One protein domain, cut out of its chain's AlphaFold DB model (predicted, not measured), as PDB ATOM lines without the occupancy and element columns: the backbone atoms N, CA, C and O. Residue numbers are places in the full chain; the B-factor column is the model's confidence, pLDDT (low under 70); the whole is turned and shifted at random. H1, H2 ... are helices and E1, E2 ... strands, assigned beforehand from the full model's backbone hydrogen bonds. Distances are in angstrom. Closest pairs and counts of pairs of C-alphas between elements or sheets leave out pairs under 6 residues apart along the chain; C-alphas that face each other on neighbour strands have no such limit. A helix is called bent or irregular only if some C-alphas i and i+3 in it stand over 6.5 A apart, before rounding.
ATOM      1  N   LEU A   3    -119.378  91.937   9.378       98.06
ATOM      2  CA  LEU A   3    -118.007  92.422   9.500       98.06
ATOM      3  C   LEU A   3    -117.413  91.962  10.835       98.06
ATOM      4  O   LEU A   3    -117.810  92.446  11.892       98.06
ATOM      5  N   ALA A   4    -116.436  91.058  10.791       97.56
ATOM      6  CA  ALA A   4    -115.765  90.499  11.964       97.56
ATOM      7  C   ALA A   4    -114.683  91.438  12.540       97.56
ATOM      8  O   ALA A   4    -113.623  90.999  12.986       97.56
ATOM      9  N   TYR A   5    -114.924  92.750  12.529       96.81
ATOM     10  CA  TYR A   5    -113.992  93.723  13.086       96.81
ATOM     11  C   TYR A   5    -114.014  93.676  14.616       96.81
ATOM     12  O   TYR A   5    -114.985  94.091  15.247       96.81
ATOM     13  N   ASN A   6    -112.922  93.199  15.216       96.38
ATOM     14  CA  ASN A   6    -112.752  93.168  16.664       96.38
ATOM     15  C   ASN A   6    -111.672  94.173  17.111       96.38
ATOM     16  O   ASN A   6    -110.483  93.851  17.054       96.38
ATOM     17  N   PRO A   7    -112.052  95.374  17.590       93.00
ATOM     18  CA  PRO A   7    -111.090  96.369  18.065       93.00
ATOM     19  C   PRO A   7    -110.386  95.959  19.367       93.00
ATOM     20  O   PRO A   7    -109.352  96.528  19.697       93.00
ATOM     21  N   ARG A   8    -110.924  94.987  20.119       92.94
ATOM     22  CA  ARG A   8    -110.322  94.504  21.376       92.94
ATOM     23  C   ARG A   8    -109.271  93.421  21.145       92.94
ATOM     24  O   ARG A   8    -108.409  93.229  21.992       92.94
ATOM     25  N   ASN A   9    -109.348  92.721  20.015       95.81
ATOM     26  CA  ASN A   9    -108.396  91.691  19.626       95.81
ATOM     27  C   ASN A   9    -108.194  91.726  18.106       95.81
ATOM     28  O   ASN A   9    -108.988  91.181  17.338       95.81
ATOM     29  N   VAL A  10    -107.118  92.381  17.662       94.69
ATOM     30  CA  VAL A  10    -106.809  92.581  16.236       94.69
ATOM     31  C   VAL A  10    -106.214  91.341  15.549       94.69
ATOM     32  O   VAL A  10    -106.012  91.366  14.336       94.69
ATOM     33  N   TRP A  11    -106.013  90.242  16.278       97.75
ATOM     34  CA  TRP A  11    -105.494  88.991  15.731       97.75
ATOM     35  C   TRP A  11    -106.573  88.167  15.007       97.75
ATOM     36  O   TRP A  11    -107.771  88.378  15.229       97.75
ATOM     37  N   PRO A  12    -106.182  87.193  14.162       98.06
ATOM     38  CA  PRO A  12    -107.117  86.338  13.430       98.06
ATOM     39  C   PRO A  12    -108.125  85.627  14.336       98.06
ATOM     40  O   PRO A  12    -109.321  85.638  14.061       98.06
ATOM     41  N   VAL A  13    -107.663  85.105  15.475       98.00
ATOM     42  CA  VAL A  13    -108.523  84.476  16.492       98.00
ATOM     43  C   VAL A  13    -109.566  85.441  17.062       98.00
ATOM     44  O   VAL A  13    -110.699  85.039  17.305       98.00
ATOM     45  N   GLY A  14    -109.254  86.737  17.141       97.62
ATOM     46  CA  GLY A  14    -110.202  87.767  17.558       97.62
ATOM     47  C   GLY A  14    -111.419  87.894  16.636       97.62
ATOM     48  O   GLY A  14    -112.481  88.326  17.087       97.62
ATOM     49  N   ARG A  15    -111.304  87.488  15.359       97.69
ATOM     50  CA  ARG A  15    -112.434  87.464  14.403       97.69
ATOM     51  C   ARG A  15    -113.371  86.320  14.766       97.69
ATOM     52  O   ARG A  15    -114.583  86.480  14.724       97.69
ATOM     53  N   ILE A  16    -112.811  85.183  15.171       98.31
ATOM     54  CA  ILE A  16    -113.578  84.017  15.615       98.31
ATOM     55  C   ILE A  16    -114.284  84.326  16.935       98.31
ATOM     56  O   ILE A  16    -115.479  84.071  17.050       98.31
ATOM     57  N   GLU A  17    -113.589  84.959  17.882       97.94
ATOM     58  CA  GLU A  17    -114.155  85.386  19.166       97.94
ATOM     59  C   GLU A  17    -115.374  86.297  18.989       97.94
ATOM     60  O   GLU A  17    -116.411  86.047  19.594       97.94
ATOM     61  N   ILE A  18    -115.297  87.330  18.139       97.88
ATOM     62  CA  ILE A  18    -116.429  88.254  17.959       97.88
ATOM     63  C   ILE A  18    -117.598  87.612  17.194       97.88
ATOM     64  O   ILE A  18    -118.760  87.924  17.457       97.88
ATOM     65  N   LEU A  19    -117.314  86.688  16.270       98.19
ATOM     66  CA  LEU A  19    -118.341  85.939  15.541       98.19
ATOM     67  C   LEU A  19    -119.077  84.952  16.453       98.19
ATOM     68  O   LEU A  19    -120.308  84.904  16.425       98.19
ATOM     69  N   LYS A  20    -118.327  84.198  17.265       98.06
ATOM     70  CA  LYS A  20    -118.835  83.162  18.175       98.06
ATOM     71  C   LYS A  20    -119.478  83.755  19.429       98.06
ATOM     72  O   LYS A  20    -120.522  83.276  19.866       98.06
ATOM     73  N   GLY A  21    -118.895  84.828  19.959       96.44
ATOM     74  CA  GLY A  21    -119.218  85.366  21.274       96.44
ATOM     75  C   GLY A  21    -118.688  84.494  22.411       96.44
ATOM     76  O   GLY A  21    -118.004  83.493  22.199       96.44
ATOM     77  N   ASP A  22    -119.034  84.890  23.629       91.62
ATOM     78  CA  ASP A  22    -118.736  84.181  24.871       91.62
ATOM     79  C   ASP A  22    -119.936  84.270  25.837       91.62
ATOM     80  O   ASP A  22    -121.017  84.742  25.480       91.62
ATOM     81  N   TYR A  23    -119.764  83.808  27.076       88.12
ATOM     82  CA  TYR A  23    -120.809  83.853  28.107       88.12
ATOM     83  C   TYR A  23    -121.193  85.281  28.533       88.12
ATOM     84  O   TYR A  23    -122.281  85.492  29.062       88.12
ATOM     85  N   SER A  24    -120.312  86.259  28.324       89.56
ATOM     86  CA  SER A  24    -120.537  87.667  28.658       89.56
ATOM     87  C   SER A  24    -121.177  88.448  27.510       89.56
ATOM     88  O   SER A  24    -121.860  89.445  27.749       89.56
ATOM     89  N   ARG A  25    -120.939  88.034  26.258       90.81
ATOM     90  CA  ARG A  25    -121.343  88.768  25.056       90.81
ATOM     91  C   ARG A  25    -121.761  87.836  23.930       90.81
ATOM     92  O   ARG A  25    -120.996  86.998  23.464       90.81
ATOM     93  N   LYS A  26    -122.966  88.079  23.420       95.94
ATOM     94  CA  LYS A  26    -123.519  87.391  22.253       95.94
ATOM     95  C   LYS A  26    -122.647  87.629  21.014       95.94
ATOM     96  O   LYS A  26    -122.286  88.768  20.719       95.94
ATOM     97  N   GLY A  27    -122.335  86.553  20.294       97.81
ATOM     98  CA  GLY A  27    -121.568  86.607  19.052       97.81
ATOM     99  C   GLY A  27    -122.372  87.166  17.885       97.81
ATOM    100  O   GLY A  27    -123.595  87.021  17.834       97.81
ATOM    101  N   LEU A  28    -121.683  87.764  16.914       98.25
ATOM    102  CA  LEU A  28    -122.325  88.355  15.736       98.25
ATOM    103  C   LEU A  28    -123.132  87.337  14.919       98.25
ATOM    104  O   LEU A  28    -124.153  87.707  14.347       98.25
ATOM    105  N   LEU A  29    -122.718  86.063  14.885       98.19
ATOM    106  CA  LEU A  29    -123.476  85.013  14.197       98.19
ATOM    107  C   LEU A  29    -124.831  84.765  14.865       98.19
ATOM    108  O   LEU A  29    -125.836  84.640  14.173       98.19
ATOM    109  N   LYS A  30    -124.876  84.765  16.203       97.81
ATOM    110  CA  LYS A  30    -126.128  84.584  16.946       97.81
ATOM    111  C   LYS A  30    -127.050  85.793  16.801       97.81
ATOM    112  O   LYS A  30    -128.248  85.625  16.622       97.81
ATOM    113  N   VAL A  31    -126.488  87.006  16.833       97.94
ATOM    114  CA  VAL A  31    -127.248  88.239  16.559       97.94
ATOM    115  C   VAL A  31    -127.853  88.199  15.154       97.94
ATOM    116  O   VAL A  31    -129.015  88.551  14.975       97.94
ATOM    117  N   ALA A  32    -127.084  87.753  14.159       98.06
ATOM    118  CA  ALA A  32    -127.562  87.636  12.788       98.06
ATOM    119  C   ALA A  32    -128.681  86.591  12.646       98.06
ATOM    120  O   ALA A  32    -129.684  86.870  11.995       98.06
ATOM    121  N   GLU A  33    -128.539  85.428  13.286       97.69
ATOM    122  CA  GLU A  33    -129.571  84.387  13.311       97.69
ATOM    123  C   GLU A  33    -130.887  84.906  13.916       97.69
ATOM    124  O   GLU A  33    -131.945  84.748  13.315       97.69
ATOM    125  N   GLU A  34    -130.831  85.589  15.064       97.94
ATOM    126  CA  GLU A  34    -132.013  86.170  15.724       97.94
ATOM    127  C   GLU A  34    -132.676  87.279  14.897       97.94
ATOM    128  O   GLU A  34    -133.881  87.498  15.002       97.94
ATOM    129  N   ALA A  35    -131.904  87.955  14.045       98.06
ATOM    130  CA  ALA A  35    -132.410  88.916  13.072       98.06
ATOM    131  C   ALA A  35    -132.977  88.257  11.794       98.06
ATOM    132  O   ALA A  35    -133.374  88.968  10.872       98.06
ATOM    133  N   GLY A  36    -133.006  86.920  11.709       98.00
ATOM    134  CA  GLY A  36    -133.530  86.172  10.562       98.00
ATOM    135  C   GLY A  36    -132.551  86.026   9.390       98.00
ATOM    136  O   GLY A  36    -132.975  85.777   8.263       98.00
ATOM    137  N   ILE A  37    -131.242  86.201   9.607       97.81
ATOM    138  CA  ILE A  37    -130.228  86.038   8.554       97.81
ATOM    139  C   ILE A  37    -129.826  84.563   8.433       97.81
ATOM    140  O   ILE A  37    -129.129  84.026   9.286       97.81
ATOM    141  N   GLU A  38    -130.176  83.938   7.308       96.69
ATOM    142  CA  GLU A  38    -129.901  82.511   7.061       96.69
ATOM    143  C   GLU A  38    -128.583  82.236   6.320       96.69
ATOM    144  O   GLU A  38    -127.992  81.165   6.449       96.69
ATOM    145  N   LYS A  39    -128.115  83.184   5.496       97.38
ATOM    146  CA  LYS A  39    -126.953  83.005   4.602       97.38
ATOM    147  C   LYS A  39    -125.911  84.102   4.825       97.38
ATOM    148  O   LYS A  39    -125.723  84.963   3.961       97.38
ATOM    149  N   PRO A  40    -125.258  84.132   5.998       97.69
ATOM    150  CA  PRO A  40    -124.279  85.161   6.294       97.69
ATOM    151  C   PRO A  40    -123.039  85.014   5.402       97.69
ATOM    152  O   PRO A  40    -122.486  83.929   5.241       97.69
ATOM    153  N   LEU A  41    -122.587  86.143   4.855       98.50
ATOM    154  CA  LEU A  41    -121.246  86.306   4.291       98.50
ATOM    155  C   LEU A  41    -120.372  86.978   5.343       98.50
ATOM    156  O   LEU A  41    -120.775  88.020   5.871       98.50
ATOM    157  N   ILE A  42    -119.205  86.412   5.635       98.62
ATOM    158  CA  ILE A  42    -118.298  86.928   6.663       98.62
ATOM    159  C   ILE A  42    -117.200  87.775   6.023       98.62
ATOM    160  O   ILE A  42    -116.424  87.276   5.215       98.62
ATOM    161  N   ASP A  43    -117.115  89.047   6.401       98.44
ATOM    162  CA  ASP A  43    -115.982  89.910   6.070       98.44
ATOM    163  C   ASP A  43    -114.965  89.855   7.218       98.44
ATOM    164  O   ASP A  43    -115.291  90.182   8.362       98.44
ATOM    165  N   THR A  44    -113.741  89.410   6.934       97.94
ATOM    166  CA  THR A  44    -112.680  89.186   7.931       97.94
ATOM    167  C   THR A  44    -111.929  90.451   8.345       97.94
ATOM    168  O   THR A  44    -111.019  90.369   9.174       97.94
ATOM    169  N   ALA A  45    -112.367  91.613   7.848       96.69
ATOM    170  CA  ALA A  45    -111.899  92.946   8.199       96.69
ATOM    171  C   ALA A  45    -110.395  93.154   7.946       96.69
ATOM    172  O   ALA A  45    -109.547  92.912   8.811       96.69
ATOM    173  N   VAL A  46    -110.075  93.684   6.763       97.62
ATOM    174  CA  VAL A  46    -108.736  94.195   6.438       97.62
ATOM    175  C   VAL A  46    -108.616  95.631   6.956       97.62
ATOM    176  O   VAL A  46    -109.431  96.477   6.599       97.62
ATOM    177  N   LEU A  47    -107.611  95.906   7.789       95.50
ATOM    178  CA  LEU A  47    -107.424  97.209   8.445       95.50
ATOM    179  C   LEU A  47    -106.438  98.103   7.684       95.50
ATOM    180  O   LEU A  47    -106.687  99.282   7.463       95.50
ATOM    181  N   ASP A  48    -105.323  97.516   7.273       96.06
ATOM    182  CA  ASP A  48    -104.233  98.121   6.514       96.06
ATOM    183  C   ASP A  48    -103.495  97.058   5.677       96.06
ATOM    184  O   ASP A  48    -103.822  95.868   5.727       96.06
ATOM    185  N   ALA A  49    -102.519  97.477   4.864       96.19
ATOM    186  CA  ALA A  49    -101.826  96.565   3.951       96.19
ATOM    187  C   ALA A  49    -101.125  95.388   4.672       96.19
ATOM    188  O   ALA A  49    -101.320  94.251   4.244       96.19
ATOM    189  N   PRO A  50    -100.384  95.582   5.783       95.94
ATOM    190  CA  PRO A  50     -99.839  94.461   6.555       95.94
ATOM    191  C   PRO A  50    -100.911  93.501   7.091       95.94
ATOM    192  O   PRO A  50    -100.734  92.281   7.045       95.94
ATOM    193  N   SER A  51    -102.051  94.023   7.556       97.25
ATOM    194  CA  SER A  51    -103.127  93.203   8.124       97.25
ATOM    195  C   SER A  51    -103.836  92.299   7.111       97.25
ATOM    196  O   SER A  51    -104.591  91.423   7.530       97.25
ATOM    197  N   ILE A  52    -103.580  92.442   5.803       98.25
ATOM    198  CA  ILE A  52    -104.086  91.512   4.778       98.25
ATOM    199  C   ILE A  52    -103.705  90.069   5.139       98.25
ATOM    200  O   ILE A  52    -104.535  89.173   5.012       98.25
ATOM    201  N   GLY A  53    -102.499  89.842   5.674       98.12
ATOM    202  CA  GLY A  53    -102.089  88.517   6.151       98.12
ATOM    203  C   GLY A  53    -102.937  88.008   7.325       98.12
ATOM    204  O   GLY A  53    -103.322  86.840   7.353       98.12
ATOM    205  N   LEU A  54    -103.299  88.892   8.262       98.31
ATOM    206  CA  LEU A  54    -104.172  88.549   9.391       98.31
ATOM    207  C   LEU A  54    -105.596  88.228   8.915       98.31
ATOM    208  O   LEU A  54    -106.201  87.262   9.377       98.31
ATOM    209  N   ALA A  55    -106.122  89.007   7.969       98.31
ATOM    210  CA  ALA A  55    -107.430  88.766   7.370       98.31
ATOM    211  C   ALA A  55    -107.457  87.458   6.559       98.31
ATOM    212  O   ALA A  55    -108.427  86.704   6.639       98.31
ATOM    213  N   ALA A  56    -106.377  87.135   5.841       98.50
ATOM    214  CA  ALA A  56    -106.229  85.864   5.138       98.50
ATOM    215  C   ALA A  56    -106.247  84.687   6.128       98.50
ATOM    216  O   ALA A  56    -107.041  83.761   5.978       98.50
ATOM    217  N   GLN A  57    -105.475  84.752   7.216       98.50
ATOM    218  CA  GLN A  57    -105.521  83.714   8.249       98.50
ATOM    219  C   GLN A  57    -106.904  83.611   8.912       98.50
ATOM    220  O   GLN A  57    -107.403  82.510   9.133       98.50
ATOM    221  N   ALA A  58    -107.563  84.738   9.189       98.50
ATOM    222  CA  ALA A  58    -108.922  84.744   9.724       98.50
ATOM    223  C   ALA A  58    -109.931  84.122   8.744       98.50
ATOM    224  O   ALA A  58    -110.854  83.441   9.174       98.50
ATOM    225  N   THR A  59    -109.737  84.307   7.436       98.62
ATOM    226  CA  THR A  59    -110.543  83.680   6.375       98.62
ATOM    227  C   THR A  59    -110.459  82.160   6.467       98.62
ATOM    228  O   THR A  59    -111.498  81.500   6.517       98.62
ATOM    229  N   ALA A  60    -109.246  81.614   6.592       98.56
ATOM    230  CA  ALA A  60    -109.040  80.180   6.778       98.56
ATOM    231  C   ALA A  60    -109.703  79.665   8.070       98.56
ATOM    232  O   ALA A  60    -110.397  78.649   8.036       98.56
ATOM    233  N   LEU A  61    -109.564  80.398   9.183       98.62
ATOM    234  CA  LEU A  61    -110.191  80.041  10.461       98.62
ATOM    235  C   LEU A  61    -111.724  80.073  10.391       98.62
ATOM    236  O   LEU A  61    -112.385  79.170  10.888       98.62
ATOM    237  N   VAL A  62    -112.317  81.077   9.740       98.56
ATOM    238  CA  VAL A  62    -113.777  81.141   9.568       98.56
ATOM    239  C   VAL A  62    -114.280  79.931   8.782       98.56
ATOM    240  O   VAL A  62    -115.319  79.365   9.130       98.56
ATOM    241  N   LYS A  63    -113.534  79.497   7.758       97.75
ATOM    242  CA  LYS A  63    -113.873  78.283   7.012       97.75
ATOM    243  C   LYS A  63    -113.782  77.024   7.858       97.75
ATOM    244  O   LYS A  63    -114.692  76.206   7.771       97.75
ATOM    245  N   SER A  64    -112.724  76.861   8.649       97.81
ATOM    246  CA  SER A  64    -112.548  75.659   9.469       97.81
ATOM    247  C   SER A  64    -113.545  75.582  10.623       97.81
ATOM    248  O   SER A  64    -114.062  74.507  10.901       97.81
ATOM    249  N   GLU A  65    -113.833  76.710  11.273       97.94
ATOM    250  CA  GLU A  65    -114.674  76.761  12.474       97.94
ATOM    251  C   GLU A  65    -116.170  76.759  12.152       97.94
ATOM    252  O   GLU A  65    -116.958  76.136  12.862       97.94
ATOM    253  N   PHE A  66    -116.581  77.469  11.096       97.69
ATOM    254  CA  PHE A  66    -118.000  77.709  10.819       97.69
ATOM    255  C   PHE A  66    -118.466  77.167   9.465       97.69
ATOM    256  O   PHE A  66    -119.668  77.098   9.224       97.69
ATOM    257  N   GLY A  67    -117.550  76.835   8.547       97.62
ATOM    258  CA  GLY A  67    -117.903  76.427   7.180       97.62
ATOM    259  C   GLY A  67    -118.600  77.517   6.355       97.62
ATOM    260  O   GLY A  67    -119.122  77.237   5.275       97.62
ATOM    261  N   LEU A  68    -118.628  78.758   6.851       98.31
ATOM    262  CA  LEU A  68    -119.344  79.870   6.235       98.31
ATOM    263  C   LEU A  68    -118.525  80.519   5.110       98.31
ATOM    264  O   LEU A  68    -117.297  80.591   5.198       98.31
ATOM    265  N   PRO A  69    -119.187  81.042   4.063       98.25
ATOM    266  CA  PRO A  69    -118.515  81.815   3.034       98.25
ATOM    267  C   PRO A  69    -117.927  83.108   3.611       98.25
ATOM    268  O   PRO A  69    -118.619  83.894   4.264       98.25
ATOM    269  N   CYS A  70    -116.648  83.342   3.335       98.44
ATOM    270  CA  CYS A  70    -115.893  84.453   3.905       98.44
ATOM    271  C   CYS A  70    -115.010  85.157   2.870       98.44
ATOM    272  O   CYS A  70    -114.725  84.613   1.804       98.44
ATOM    273  N   GLY A  71    -114.603  86.384   3.166       98.19
ATOM    274  CA  GLY A  71    -113.826  87.229   2.272       98.19
ATOM    275  C   GLY A  71    -113.452  88.546   2.937       98.19
ATOM    276  O   GLY A  71    -113.514  88.665   4.158       98.19
ATOM    277  N   GLY A  72    -113.068  89.540   2.144       97.25
ATOM    278  CA  GLY A  72    -112.757  90.875   2.652       97.25
ATOM    279  C   GLY A  72    -112.335  91.845   1.555       97.25
ATOM    280  O   GLY A  72    -112.351  91.503   0.369       97.25
ATOM    281  N   GLY A  73    -111.953  93.059   1.954       96.94
ATOM    282  CA  GLY A  73    -111.545  94.144   1.052       96.94
ATOM    283  C   GLY A  73    -110.044  94.468   1.069       96.94
ATOM    284  O   GLY A  73    -109.670  95.544   1.535       96.94
ATOM    285  N   PRO A  74    -109.160  93.599   0.541       97.25
ATOM    286  CA  PRO A  74    -107.714  93.811   0.584       97.25
ATOM    287  C   PRO A  74    -107.238  94.930  -0.360       97.25
ATOM    288  O   PRO A  74    -106.226  95.580  -0.107       97.25
ATOM    289  N   VAL A  75    -107.985  95.215  -1.433       96.69
ATOM    290  CA  VAL A  75    -107.606  96.217  -2.446       96.69
ATOM    291  C   VAL A  75    -107.663  97.645  -1.897       96.69
ATOM    292  O   VAL A  75    -106.839  98.489  -2.266       96.69
ATOM    293  N   ASN A  76    -108.595  97.926  -0.983       93.25
ATOM    294  CA  ASN A  76    -108.680  99.231  -0.324       93.25
ATOM    295  C   ASN A  76    -107.441  99.482   0.542       93.25
ATOM    296  O   ASN A  76    -106.838 100.547   0.448       93.25
ATOM    297  N   ALA A  77    -106.982  98.470   1.278       95.19
ATOM    298  CA  ALA A  77    -105.776  98.563   2.093       95.19
ATOM    299  C   ALA A  77    -104.510  98.853   1.267       95.19
ATOM    300  O   ALA A  77    -103.698  99.692   1.658       95.19
ATOM    301  N   VAL A  78    -104.364  98.235   0.089       96.00
ATOM    302  CA  VAL A  78    -103.269  98.569  -0.845       96.00
ATOM    303  C   VAL A  78    -103.420  99.989  -1.399       96.00
ATOM    304  O   VAL A  78    -102.434 100.684  -1.622       96.00
ATOM    305  N   SER A  79    -104.650 100.449  -1.618       91.62
ATOM    306  CA  SER A  79    -104.910 101.777  -2.188       91.62
ATOM    307  C   SER A  79    -104.565 102.915  -1.233       91.62
ATOM    308  O   SER A  79    -104.026 103.933  -1.677       91.62
ATOM    309  N   GLU A  80    -104.816 102.706   0.058       92.31
ATOM    310  CA  GLU A  80    -104.500 103.647   1.136       92.31
ATOM    311  C   GLU A  80    -103.042 103.557   1.618       92.31
ATOM    312  O   GLU A  80    -102.553 104.437   2.333       92.31
ATOM    313  N   TRP A  81    -102.297 102.528   1.198       94.69
ATOM    314  CA  TRP A  81    -100.890 102.372   1.555       94.69
ATOM    315  C   TRP A  81    -100.018 103.454   0.898       94.69
ATOM    316  O   TRP A  81     -99.584 103.333  -0.244       94.69
ATOM    317  N   LYS A  82     -99.712 104.526   1.642       91.94
ATOM    318  CA  LYS A  82     -99.008 105.717   1.126       91.94
ATOM    319  C   LYS A  82     -97.704 105.402   0.380       91.94
ATOM    320  O   LYS A  82     -97.517 105.910  -0.722       91.94
ATOM    321  N   ARG A  83     -96.854 104.526   0.930       92.50
ATOM    322  CA  ARG A  83     -95.541 104.195   0.338       92.50
ATOM    323  C   ARG A  83     -95.643 103.425  -0.980       92.50
ATOM    324  O   ARG A  83     -94.709 103.475  -1.767       92.50
ATOM    325  N   VAL A  84     -96.771 102.775  -1.288       92.12
ATOM    326  CA  VAL A  84     -96.945 102.122  -2.600       92.12
ATOM    327  C   VAL A  84     -96.902 103.129  -3.748       92.12
ATOM    328  O   VAL A  84     -96.526 102.785  -4.864       92.12
ATOM    329  N   LYS A  85     -97.275 104.388  -3.476       87.31
ATOM    330  CA  LYS A  85     -97.255 105.468  -4.466       87.31
ATOM    331  C   LYS A  85     -95.822 105.826  -4.865       87.31
ATOM    332  O   LYS A  85     -95.590 106.130  -6.027       87.31
ATOM    333  N   GLU A  86     -94.873 105.716  -3.932       95.12
ATOM    334  CA  GLU A  86     -93.437 105.925  -4.173       95.12
ATOM    335  C   GLU A  86     -92.836 104.809  -5.044       95.12
ATOM    336  O   GLU A  86     -91.894 105.048  -5.791       95.12
ATOM    337  N   LEU A  87     -93.410 103.599  -4.993       94.38
ATOM    338  CA  LEU A  87     -92.996 102.451  -5.814       94.38
ATOM    339  C   LEU A  87     -93.563 102.494  -7.248       94.38
ATOM    340  O   LEU A  87     -93.156 101.705  -8.100       94.38
ATOM    341  N   GLY A  88     -94.506 103.398  -7.522       95.69
ATOM    342  CA  GLY A  88     -95.111 103.595  -8.838       95.69
ATOM    343  C   GLY A  88     -96.363 102.751  -9.118       95.69
ATOM    344  O   GLY A  88     -96.707 101.799  -8.413       95.69
ATOM    345  N   ALA A  89     -97.075 103.118 -10.188       94.75
ATOM    346  CA  ALA A  89     -98.374 102.537 -10.546       94.75
ATOM    347  C   ALA A  89     -98.307 101.034 -10.873       94.75
ATOM    348  O   ALA A  89     -99.210 100.277 -10.510       94.75
ATOM    349  N   TYR A  90     -97.219 100.591 -11.508       96.25
ATOM    350  CA  TYR A  90     -96.999  99.174 -11.796       96.25
ATOM    351  C   TYR A  90     -96.860  98.359 -10.506       96.25
ATOM    352  O   TYR A  90     -97.592  97.390 -10.310       96.25
ATOM    353  N   ALA A  91     -96.006  98.799  -9.574       96.38
ATOM    354  CA  ALA A  91     -95.845  98.144  -8.279       96.38
ATOM    355  C   ALA A  91     -97.167  98.100  -7.499       96.38
ATOM    356  O   ALA A  91     -97.533  97.054  -6.969       96.38
ATOM    357  N   LYS A  92     -97.944  99.192  -7.503       96.44
ATOM    358  CA  LYS A  92     -99.283  99.219  -6.896       96.44
ATOM    359  C   LYS A  92    -100.222  98.167  -7.495       96.44
ATOM    360  O   LYS A  92    -100.964  97.524  -6.749       96.44
ATOM    361  N   SER A  93    -100.186  97.977  -8.810       97.25
ATOM    362  CA  SER A  93    -101.004  96.978  -9.508       97.25
ATOM    363  C   SER A  93    -100.579  95.554  -9.137       97.25
ATOM    364  O   SER A  93    -101.421  94.739  -8.772       97.25
ATOM    365  N   VAL A  94     -99.270  95.284  -9.096       97.38
ATOM    366  CA  VAL A  94     -98.711  93.999  -8.638       97.38
ATOM    367  C   VAL A  94     -99.099  93.707  -7.184       97.38
ATOM    368  O   VAL A  94     -99.576  92.615  -6.880       97.38
ATOM    369  N   CYS A  95     -98.966  94.683  -6.281       97.62
ATOM    370  CA  CYS A  95     -99.379  94.535  -4.885       97.62
ATOM    371  C   CYS A  95    -100.891  94.312  -4.751       97.62
ATOM    372  O   CYS A  95    -101.319  93.518  -3.919       97.62
ATOM    373  N   THR A  96    -101.703  94.967  -5.587       97.81
ATOM    374  CA  THR A  96    -103.160  94.766  -5.626       97.81
ATOM    375  C   THR A  96    -103.506  93.339  -6.049       97.81
ATOM    376  O   THR A  96    -104.271  92.668  -5.359       97.81
ATOM    377  N   ALA A  97    -102.900  92.841  -7.129       98.38
ATOM    378  CA  ALA A  97    -103.073  91.464  -7.588       98.38
ATOM    379  C   ALA A  97    -102.628  90.438  -6.527       98.38
ATOM    380  O   ALA A  97    -103.331  89.462  -6.272       98.38
ATOM    381  N   ASN A  98    -101.499  90.681  -5.855       98.19
ATOM    382  CA  ASN A  98    -101.000  89.812  -4.787       98.19
ATOM    383  C   ASN A  98    -101.952  89.763  -3.580       98.19
ATOM    384  O   ASN A  98    -102.231  88.690  -3.049       98.19
ATOM    385  N   ALA A  99    -102.501  90.914  -3.192       98.25
ATOM    386  CA  ALA A  99    -103.456  91.043  -2.100       98.25
ATOM    387  C   ALA A  99    -104.776  90.287  -2.364       98.25
ATOM    388  O   ALA A  99    -105.381  89.737  -1.442       98.25
ATOM    389  N   VAL A 100    -105.208  90.225  -3.626       98.56
ATOM    390  CA  VAL A 100    -106.333  89.391  -4.077       98.56
ATOM    391  C   VAL A 100    -105.967  87.904  -3.975       98.56
ATOM    392  O   VAL A 100    -106.691  87.127  -3.347       98.56
ATOM    393  N   ALA A 101    -104.809  87.524  -4.522       98.62
ATOM    394  CA  ALA A 101    -104.362  86.136  -4.584       98.62
ATOM    395  C   ALA A 101    -104.187  85.498  -3.196       98.62
ATOM    396  O   ALA A 101    -104.650  84.379  -2.975       98.62
ATOM    397  N   ILE A 102    -103.574  86.204  -2.236       98.38
ATOM    398  CA  ILE A 102    -103.340  85.669  -0.884       98.38
ATOM    399  C   ILE A 102    -104.650  85.383  -0.139       98.38
ATOM    400  O   ILE A 102    -104.775  84.351   0.519       98.38
ATOM    401  N   MET A 103    -105.653  86.253  -0.286       98.31
ATOM    402  CA  MET A 103    -106.968  86.061   0.325       98.31
ATOM    403  C   MET A 103    -107.700  84.869  -0.301       98.31
ATOM    404  O   MET A 103    -108.230  84.029   0.427       98.31
ATOM    405  N   GLN A 104    -107.701  84.751  -1.634       98.44
ATOM    406  CA  GLN A 104    -108.296  83.599  -2.326       98.44
ATOM    407  C   GLN A 104    -107.604  82.287  -1.955       98.44
ATOM    408  O   GLN A 104    -108.282  81.304  -1.665       98.44
ATOM    409  N   TYR A 105    -106.270  82.272  -1.884       98.06
ATOM    410  CA  TYR A 105    -105.515  81.074  -1.512       98.06
ATOM    411  C   TYR A 105    -105.741  80.661  -0.053       98.06
ATOM    412  O   TYR A 105    -105.754  79.473   0.259       98.06
ATOM    413  N   ALA A 106    -106.018  81.621   0.836       98.12
ATOM    414  CA  ALA A 106    -106.480  81.348   2.197       98.12
ATOM    415  C   ALA A 106    -107.947  80.878   2.273       98.12
ATOM    416  O   ALA A 106    -108.480  80.631   3.354       98.12
ATOM    417  N   GLY A 107    -108.605  80.740   1.122       97.56
ATOM    418  CA  GLY A 107    -109.940  80.194   0.990       97.56
ATOM    419  C   GLY A 107    -111.037  81.241   0.864       97.56
ATOM    420  O   GLY A 107    -112.191  80.863   1.015       97.56
ATOM    421  N   ALA A 108    -110.763  82.516   0.587       98.38
ATOM    422  CA  ALA A 108    -111.837  83.495   0.400       98.38
ATOM    423  C   ALA A 108    -112.806  83.073  -0.725       98.38
ATOM    424  O   ALA A 108    -112.401  82.621  -1.791       98.38
ATOM    425  N   ASN A 109    -114.107  83.230  -0.481       98.38
ATOM    426  CA  ASN A 109    -115.177  83.042  -1.460       98.38
ATOM    427  C   ASN A 109    -115.476  84.312  -2.259       98.38
ATOM    428  O   ASN A 109    -116.076  84.226  -3.328       98.38
ATOM    429  N   PHE A 110    -115.131  85.482  -1.722       98.44
ATOM    430  CA  PHE A 110    -115.352  86.770  -2.369       98.44
ATOM    431  C   PHE A 110    -114.258  87.768  -1.993       98.44
ATOM    432  O   PHE A 110    -113.652  87.679  -0.924       98.44
ATOM    433  N   ILE A 111    -114.050  88.754  -2.865       98.25
ATOM    434  CA  ILE A 111    -113.129  89.870  -2.658       98.25
ATOM    435  C   ILE A 111    -113.866  91.173  -2.969       98.25
ATOM    436  O   ILE A 111    -114.399  91.349  -4.065       98.25
ATOM    437  N   LEU A 112    -113.877  92.103  -2.014       97.25
ATOM    438  CA  LEU A 112    -114.371  93.464  -2.222       97.25
ATOM    439  C   LEU A 112    -113.235  94.298  -2.822       97.25
ATOM    440  O   LEU A 112    -112.384  94.829  -2.108       97.25
ATOM    441  N   TYR A 113    -113.183  94.370  -4.151       96.25
ATOM    442  CA  TYR A 113    -112.045  94.967  -4.855       96.25
ATOM    443  C   TYR A 113    -112.122  96.494  -5.024       96.25
ATOM    444  O   TYR A 113    -111.162  97.127  -5.467       96.25
ATOM    445  N   GLY A 114    -113.235  97.098  -4.608       92.69
ATOM    446  CA  GLY A 114    -113.410  98.543  -4.600       92.69
ATOM    447  C   GLY A 114    -113.719  99.108  -5.994       92.69
ATOM    448  O   GLY A 114    -114.568  98.549  -6.686       92.69
ATOM    449  N   PRO A 115    -113.102 100.239  -6.382       93.50
ATOM    450  CA  PRO A 115    -113.362 100.923  -7.648       93.50
ATOM    451  C   PRO A 115    -113.267 100.028  -8.893       93.50
ATOM    452  O   PRO A 115    -112.366  99.196  -9.014       93.50
ATOM    453  N   ILE A 116    -114.193 100.241  -9.835       95.62
ATOM    454  CA  ILE A 116    -114.303  99.464 -11.081       95.62
ATOM    455  C   ILE A 116    -113.086  99.627 -12.005       95.62
ATOM    456  O   ILE A 116    -112.784  98.729 -12.784       95.62
ATOM    457  N   ASP A 117    -112.355 100.735 -11.886       94.06
ATOM    458  CA  ASP A 117    -111.144 101.022 -12.663       94.06
ATOM    459  C   ASP A 117    -109.979 100.063 -12.365       94.06
ATOM    460  O   ASP A 117    -109.044 100.002 -13.148       94.06
ATOM    461  N   LYS A 118    -110.046  99.282 -11.277       95.81
ATOM    462  CA  LYS A 118    -109.054  98.245 -10.935       95.81
ATOM    463  C   LYS A 118    -109.395  96.869 -11.503       95.81
ATOM    464  O   LYS A 118    -108.696  95.898 -11.206       95.81
ATOM    465  N   ALA A 119    -110.503  96.739 -12.232       97.31
ATOM    466  CA  ALA A 119    -110.985  95.445 -12.704       97.31
ATOM    467  C   ALA A 119    -109.986  94.752 -13.647       97.31
ATOM    468  O   ALA A 119    -109.840  93.532 -13.592       97.31
ATOM    469  N   ASP A 120    -109.263  95.525 -14.453       97.31
ATOM    470  CA  ASP A 120    -108.210  95.061 -15.362       97.31
ATOM    471  C   ASP A 120    -107.017  94.407 -14.642       97.31
ATOM    472  O   ASP A 120    -106.362  93.536 -15.204       97.31
ATOM    473  N   VAL A 121    -106.771  94.762 -13.381       97.81
ATOM    474  CA  VAL A 121    -105.768  94.126 -12.514       97.81
ATOM    475  C   VAL A 121    -106.381  92.980 -11.709       97.81
ATOM    476  O   VAL A 121    -105.804  91.895 -11.603       97.81
ATOM    477  N   VAL A 122    -107.554  93.209 -11.118       98.31
ATOM    478  CA  VAL A 122    -108.158  92.295 -10.139       98.31
ATOM    479  C   VAL A 122    -108.712  91.034 -10.795       98.31
ATOM    480  O   VAL A 122    -108.476  89.943 -10.281       98.31
ATOM    481  N   PHE A 123    -109.446  91.148 -11.905       98.44
ATOM    482  CA  PHE A 123    -110.097  89.987 -12.520       98.44
ATOM    483  C   PHE A 123    -109.090  88.978 -13.079       98.44
ATOM    484  O   PHE A 123    -109.269  87.790 -12.810       98.44
ATOM    485  N   PRO A 124    -108.010  89.384 -13.780       98.44
ATOM    486  CA  PRO A 124    -106.972  88.442 -14.189       98.44
ATOM    487  C   PRO A 124    -106.283  87.768 -12.999       98.44
ATOM    488  O   PRO A 124    -106.090  86.553 -13.018       98.44
ATOM    489  N   ALA A 125    -105.974  88.522 -11.936       98.50
ATOM    490  CA  ALA A 125    -105.377  87.964 -10.722       98.50
ATOM    491  C   ALA A 125    -106.299  86.933 -10.050       98.50
ATOM    492  O   ALA A 125    -105.858  85.833  -9.699       98.50
ATOM    493  N   ALA A 126    -107.586  87.259  -9.921       98.62
ATOM    494  CA  ALA A 126    -108.580  86.371  -9.335       98.62
ATOM    495  C   ALA A 126    -108.807  85.116 -10.182       98.62
ATOM    496  O   ALA A 126    -108.802  84.011  -9.643       98.62
ATOM    497  N   ALA A 127    -108.942  85.271 -11.502       98.62
ATOM    498  CA  ALA A 127    -109.151  84.170 -12.435       98.62
ATOM    499  C   ALA A 127    -107.959  83.202 -12.452       98.62
ATOM    500  O   ALA A 127    -108.151  81.987 -12.382       98.62
ATOM    501  N   MET A 128    -106.732  83.733 -12.488       98.56
ATOM    502  CA  MET A 128    -105.516  82.927 -12.389       98.56
ATOM    503  C   MET A 128    -105.470  82.167 -11.060       98.56
ATOM    504  O   MET A 128    -105.263  80.955 -11.049       98.56
ATOM    505  N   THR A 129    -105.727  82.849  -9.940       98.62
ATOM    506  CA  THR A 129    -105.698  82.225  -8.608       98.62
ATOM    507  C   THR A 129    -106.749  81.119  -8.472       98.62
ATOM    508  O   THR A 129    -106.421  80.020  -8.026       98.62
ATOM    509  N   ASP A 130    -107.985  81.353  -8.923       98.38
ATOM    510  CA  ASP A 130    -109.049  80.343  -8.921       98.38
ATOM    511  C   ASP A 130    -108.680  79.125  -9.770       98.38
ATOM    512  O   ASP A 130    -108.940  77.986  -9.378       98.38
ATOM    513  N   ALA A 131    -108.052  79.335 -10.929       98.44
ATOM    514  CA  ALA A 131    -107.611  78.233 -11.768       98.44
ATOM    515  C   ALA A 131    -106.525  77.383 -11.090       98.44
ATOM    516  O   ALA A 131    -106.624  76.154 -11.104       98.44
ATOM    517  N   LEU A 132    -105.542  78.019 -10.439       98.31
ATOM    518  CA  LEU A 132    -104.498  77.327  -9.675       98.31
ATOM    519  C   LEU A 132    -105.085  76.526  -8.505       98.31
ATOM    520  O   LEU A 132    -104.763  75.347  -8.340       98.31
ATOM    521  N   ILE A 133    -105.983  77.139  -7.724       98.06
ATOM    522  CA  ILE A 133    -106.672  76.475  -6.609       98.06
ATOM    523  C   ILE A 133    -107.458  75.272  -7.126       98.06
ATOM    524  O   ILE A 133    -107.336  74.180  -6.579       98.06
ATOM    525  N   ALA A 134    -108.236  75.439  -8.195       97.88
ATOM    526  CA  ALA A 134    -109.068  74.369  -8.729       97.88
ATOM    527  C   ALA A 134    -108.251  73.220  -9.331       97.88
ATOM    528  O   ALA A 134    -108.646  72.058  -9.215       97.88
ATOM    529  N   TYR A 135    -107.102  73.524  -9.943       97.56
ATOM    530  CA  TYR A 135    -106.181  72.502 -10.423       97.56
ATOM    531  C   TYR A 135    -105.577  71.707  -9.257       97.56
ATOM    532  O   TYR A 135    -105.596  70.477  -9.291       97.56
ATOM    533  N   ASN A 136    -105.139  72.384  -8.186       97.50
ATOM    534  CA  ASN A 136    -104.650  71.732  -6.968       97.50
ATOM    535  C   ASN A 136    -105.753  70.907  -6.280       97.50
ATOM    536  O   ASN A 136    -105.530  69.759  -5.906       97.50
ATOM    537  N   ALA A 137    -106.978  71.424  -6.191       96.56
ATOM    538  CA  ALA A 137    -108.101  70.771  -5.516       96.56
ATOM    539  C   ALA A 137    -108.426  69.369  -6.077       96.56
ATOM    540  O   ALA A 137    -108.952  68.518  -5.357       96.56
ATOM    541  N   ARG A 138    -108.040  69.080  -7.330       95.19
ATOM    542  CA  ARG A 138    -108.128  67.734  -7.922       95.19
ATOM    543  C   ARG A 138    -107.323  66.685  -7.155       95.19
ATOM    544  O   ARG A 138    -107.775  65.547  -7.066       95.19
ATOM    545  N   THR A 139    -106.184  67.061  -6.570       97.12
ATOM    546  CA  THR A 139    -105.357  66.167  -5.735       97.12
ATOM    547  C   THR A 139    -106.080  65.734  -4.455       97.12
ATOM    548  O   THR A 139    -105.784  64.682  -3.904       97.12
ATOM    549  N   HIS A 140    -107.097  66.497  -4.045       95.88
ATOM    550  CA  HIS A 140    -107.949  66.229  -2.887       95.88
ATOM    551  C   HIS A 140    -109.315  65.639  -3.289       95.88
ATOM    552  O   HIS A 140    -110.244  65.612  -2.486       95.88
ATOM    553  N   GLY A 141    -109.486  65.209  -4.547       96.94
ATOM    554  CA  GLY A 141    -110.746  64.645  -5.049       96.94
ATOM    555  C   GLY A 141    -111.886  65.659  -5.221       96.94
ATOM    556  O   GLY A 141    -113.023  65.270  -5.501       96.94
ATOM    557  N   ILE A 142    -111.612  66.961  -5.090       96.75
ATOM    558  CA  ILE A 142    -112.619  68.017  -5.226       96.75
ATOM    559  C   ILE A 142    -112.876  68.289  -6.711       96.75
ATOM    560  O   ILE A 142    -111.962  68.556  -7.494       96.75
ATOM    561  N   LYS A 143    -114.153  68.241  -7.108       95.75
ATOM    562  CA  LYS A 143    -114.595  68.491  -8.486       95.75
ATOM    563  C   LYS A 143    -115.141  69.908  -8.642       95.75
ATOM    564  O   LYS A 143    -115.951  70.368  -7.838       95.75
ATOM    565  N   ILE A 144    -114.757  70.565  -9.735       96.81
ATOM    566  CA  ILE A 144    -115.338  71.843 -10.157       96.81
ATOM    567  C   ILE A 144    -116.801  71.604 -10.544       96.81
ATOM    568  O   ILE A 144    -117.098  70.748 -11.375       96.81
ATOM    569  N   LYS A 145    -117.720  72.364  -9.941       96.25
ATOM    570  CA  LYS A 145    -119.172  72.166 -10.106       96.25
ATOM    571  C   LYS A 145    -119.786  72.912 -11.296       96.25
ATOM    572  O   LYS A 145    -120.964  72.734 -11.577       96.25
ATOM    573  N   THR A 146    -119.018  73.753 -11.986       96.75
ATOM    574  CA  THR A 146    -119.497  74.572 -13.109       96.75
ATOM    575  C   THR A 146    -118.562  74.473 -14.308       96.75
ATOM    576  O   THR A 146    -117.344  74.405 -14.154       96.75
ATOM    577  N   LYS A 147    -119.131  74.504 -15.518       95.44
ATOM    578  CA  LYS A 147    -118.361  74.637 -16.767       95.44
ATOM    579  C   LYS A 147    -117.851  76.067 -16.977       95.44
ATOM    580  O   LYS A 147    -116.913  76.284 -17.731       95.44
ATOM    581  N   ASN A 148    -118.449  77.044 -16.293       97.19
ATOM    582  CA  ASN A 148    -118.044  78.445 -16.322       97.19
ATOM    583  C   ASN A 148    -117.017  78.736 -15.212       97.19
ATOM    584  O   ASN A 148    -117.304  79.495 -14.291       97.19
ATOM    585  N   HIS A 149    -115.862  78.072 -15.259       98.12
ATOM    586  CA  HIS A 149    -114.788  78.221 -14.272       98.12
ATOM    587  C   HIS A 149    -113.522  78.787 -14.940       98.12
ATOM    588  O   HIS A 149    -113.229  78.355 -16.057       98.12
ATOM    589  N   PRO A 150    -112.740  79.677 -14.288       98.25
ATOM    590  CA  PRO A 150    -111.518  80.254 -14.863       98.25
ATOM    591  C   PRO A 150    -110.553  79.231 -15.470       98.25
ATOM    592  O   PRO A 150    -110.102  79.421 -16.593       98.25
ATOM    593  N   LEU A 151    -110.342  78.094 -14.792       97.94
ATOM    594  CA  LEU A 151    -109.517  76.977 -15.288       97.94
ATOM    595  C   LEU A 151    -109.846  76.520 -16.724       97.94
ATOM    596  O   LEU A 151    -108.960  76.026 -17.404       97.94
ATOM    597  N   PHE A 152    -111.094  76.658 -17.178       97.62
ATOM    598  CA  PHE A 152    -111.532  76.231 -18.515       97.62
ATOM    599  C   PHE A 152    -111.666  77.386 -19.518       97.62
ATOM    600  O   PHE A 152    -112.234  77.193 -20.589       97.62
ATOM    601  N   LYS A 153    -111.266  78.605 -19.139       97.50
ATOM    602  CA  LYS A 153    -111.533  79.827 -19.912       97.50
ATOM    603  C   LYS A 153    -110.310  80.678 -20.215       97.50
ATOM    604  O   LYS A 153    -110.364  81.448 -21.166       97.50
TER     605      LYS A 153
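What this domain is: This is residues 3 to 153 of the 155 residues of an uncharacterized protein of Candidatus Bathyarchaeota archaeon (UniProt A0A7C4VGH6). Four helices, H1, H3, H6 and H7, pack each on the next in a bent row, H3 meeting only the later part of H6. In the middle E1 runs between short parallel pieces, residues 42 to 43 and 110 to 111; H4 packs beside H6, and residues 142 to 153 fold back toward H7. The printed part has 151 residues, mostly helix, in the order H1 H2 H3 E1 H4 H5 H6 H7. It is compact, with a radius of gyration of the C-alphas of 16.5 A and spans of 48 by 42 by 26 A.

Where its parts are: H1, residues 12 to 20, begins at C-alpha 12 (-107.117, 86.338, 13.430). H2 is residues 28 to 34, H3 residues 52 to 66 (20.5 A), E1 residues 70 to 72, H4 residues 74 to 80 and H5 residues 82 to 85. H6 is residues 88 to 105 (25.9 A). H7, residues 116 to 140 (34.8 A), ends at C-alpha 140 (-107.949, 66.229, -2.887); it is irregular, C-alphas 117 and 120 being 7.2 A apart, with a kink of 38 degrees near residue 123.

How they stand to each other: H6 is the hub. It touches H7 (C-alphas of Ala 97 and Ala 125, 5.2 A), the same way at 35.3 degrees, only just steep. H4 touches H6 (Val 75 and Thr 96, 5.7 A), opposite ways at a shallow 26 degrees. Residues 99 to 103 alone of H6 touch H3 (Ala 56 and Met 103, 4.9 A). H5 and H6 only just touch, only at the corner, with 3 pairs within 8 A. H1 touches H3 (Pro 12 and Ala 58, 4.4 A) at a steep 41 degrees. H1 and H2 touch only at the corner. E1 pairs with no named strand. Every O i to N i+4 pair is within hydrogen-bond range in H2, H3 and H4, against 4 of 5 in H1, 13 of 14 in H6 and 15 of 21 in H7; H5 is too short.

The domain as a whole: The farthest C-alphas, Ser 24 and Lys 153, are 50.0 A apart. The printed part has no cut, the link H2 to H3 is long, and no printed residue is under 70 in pLDDT.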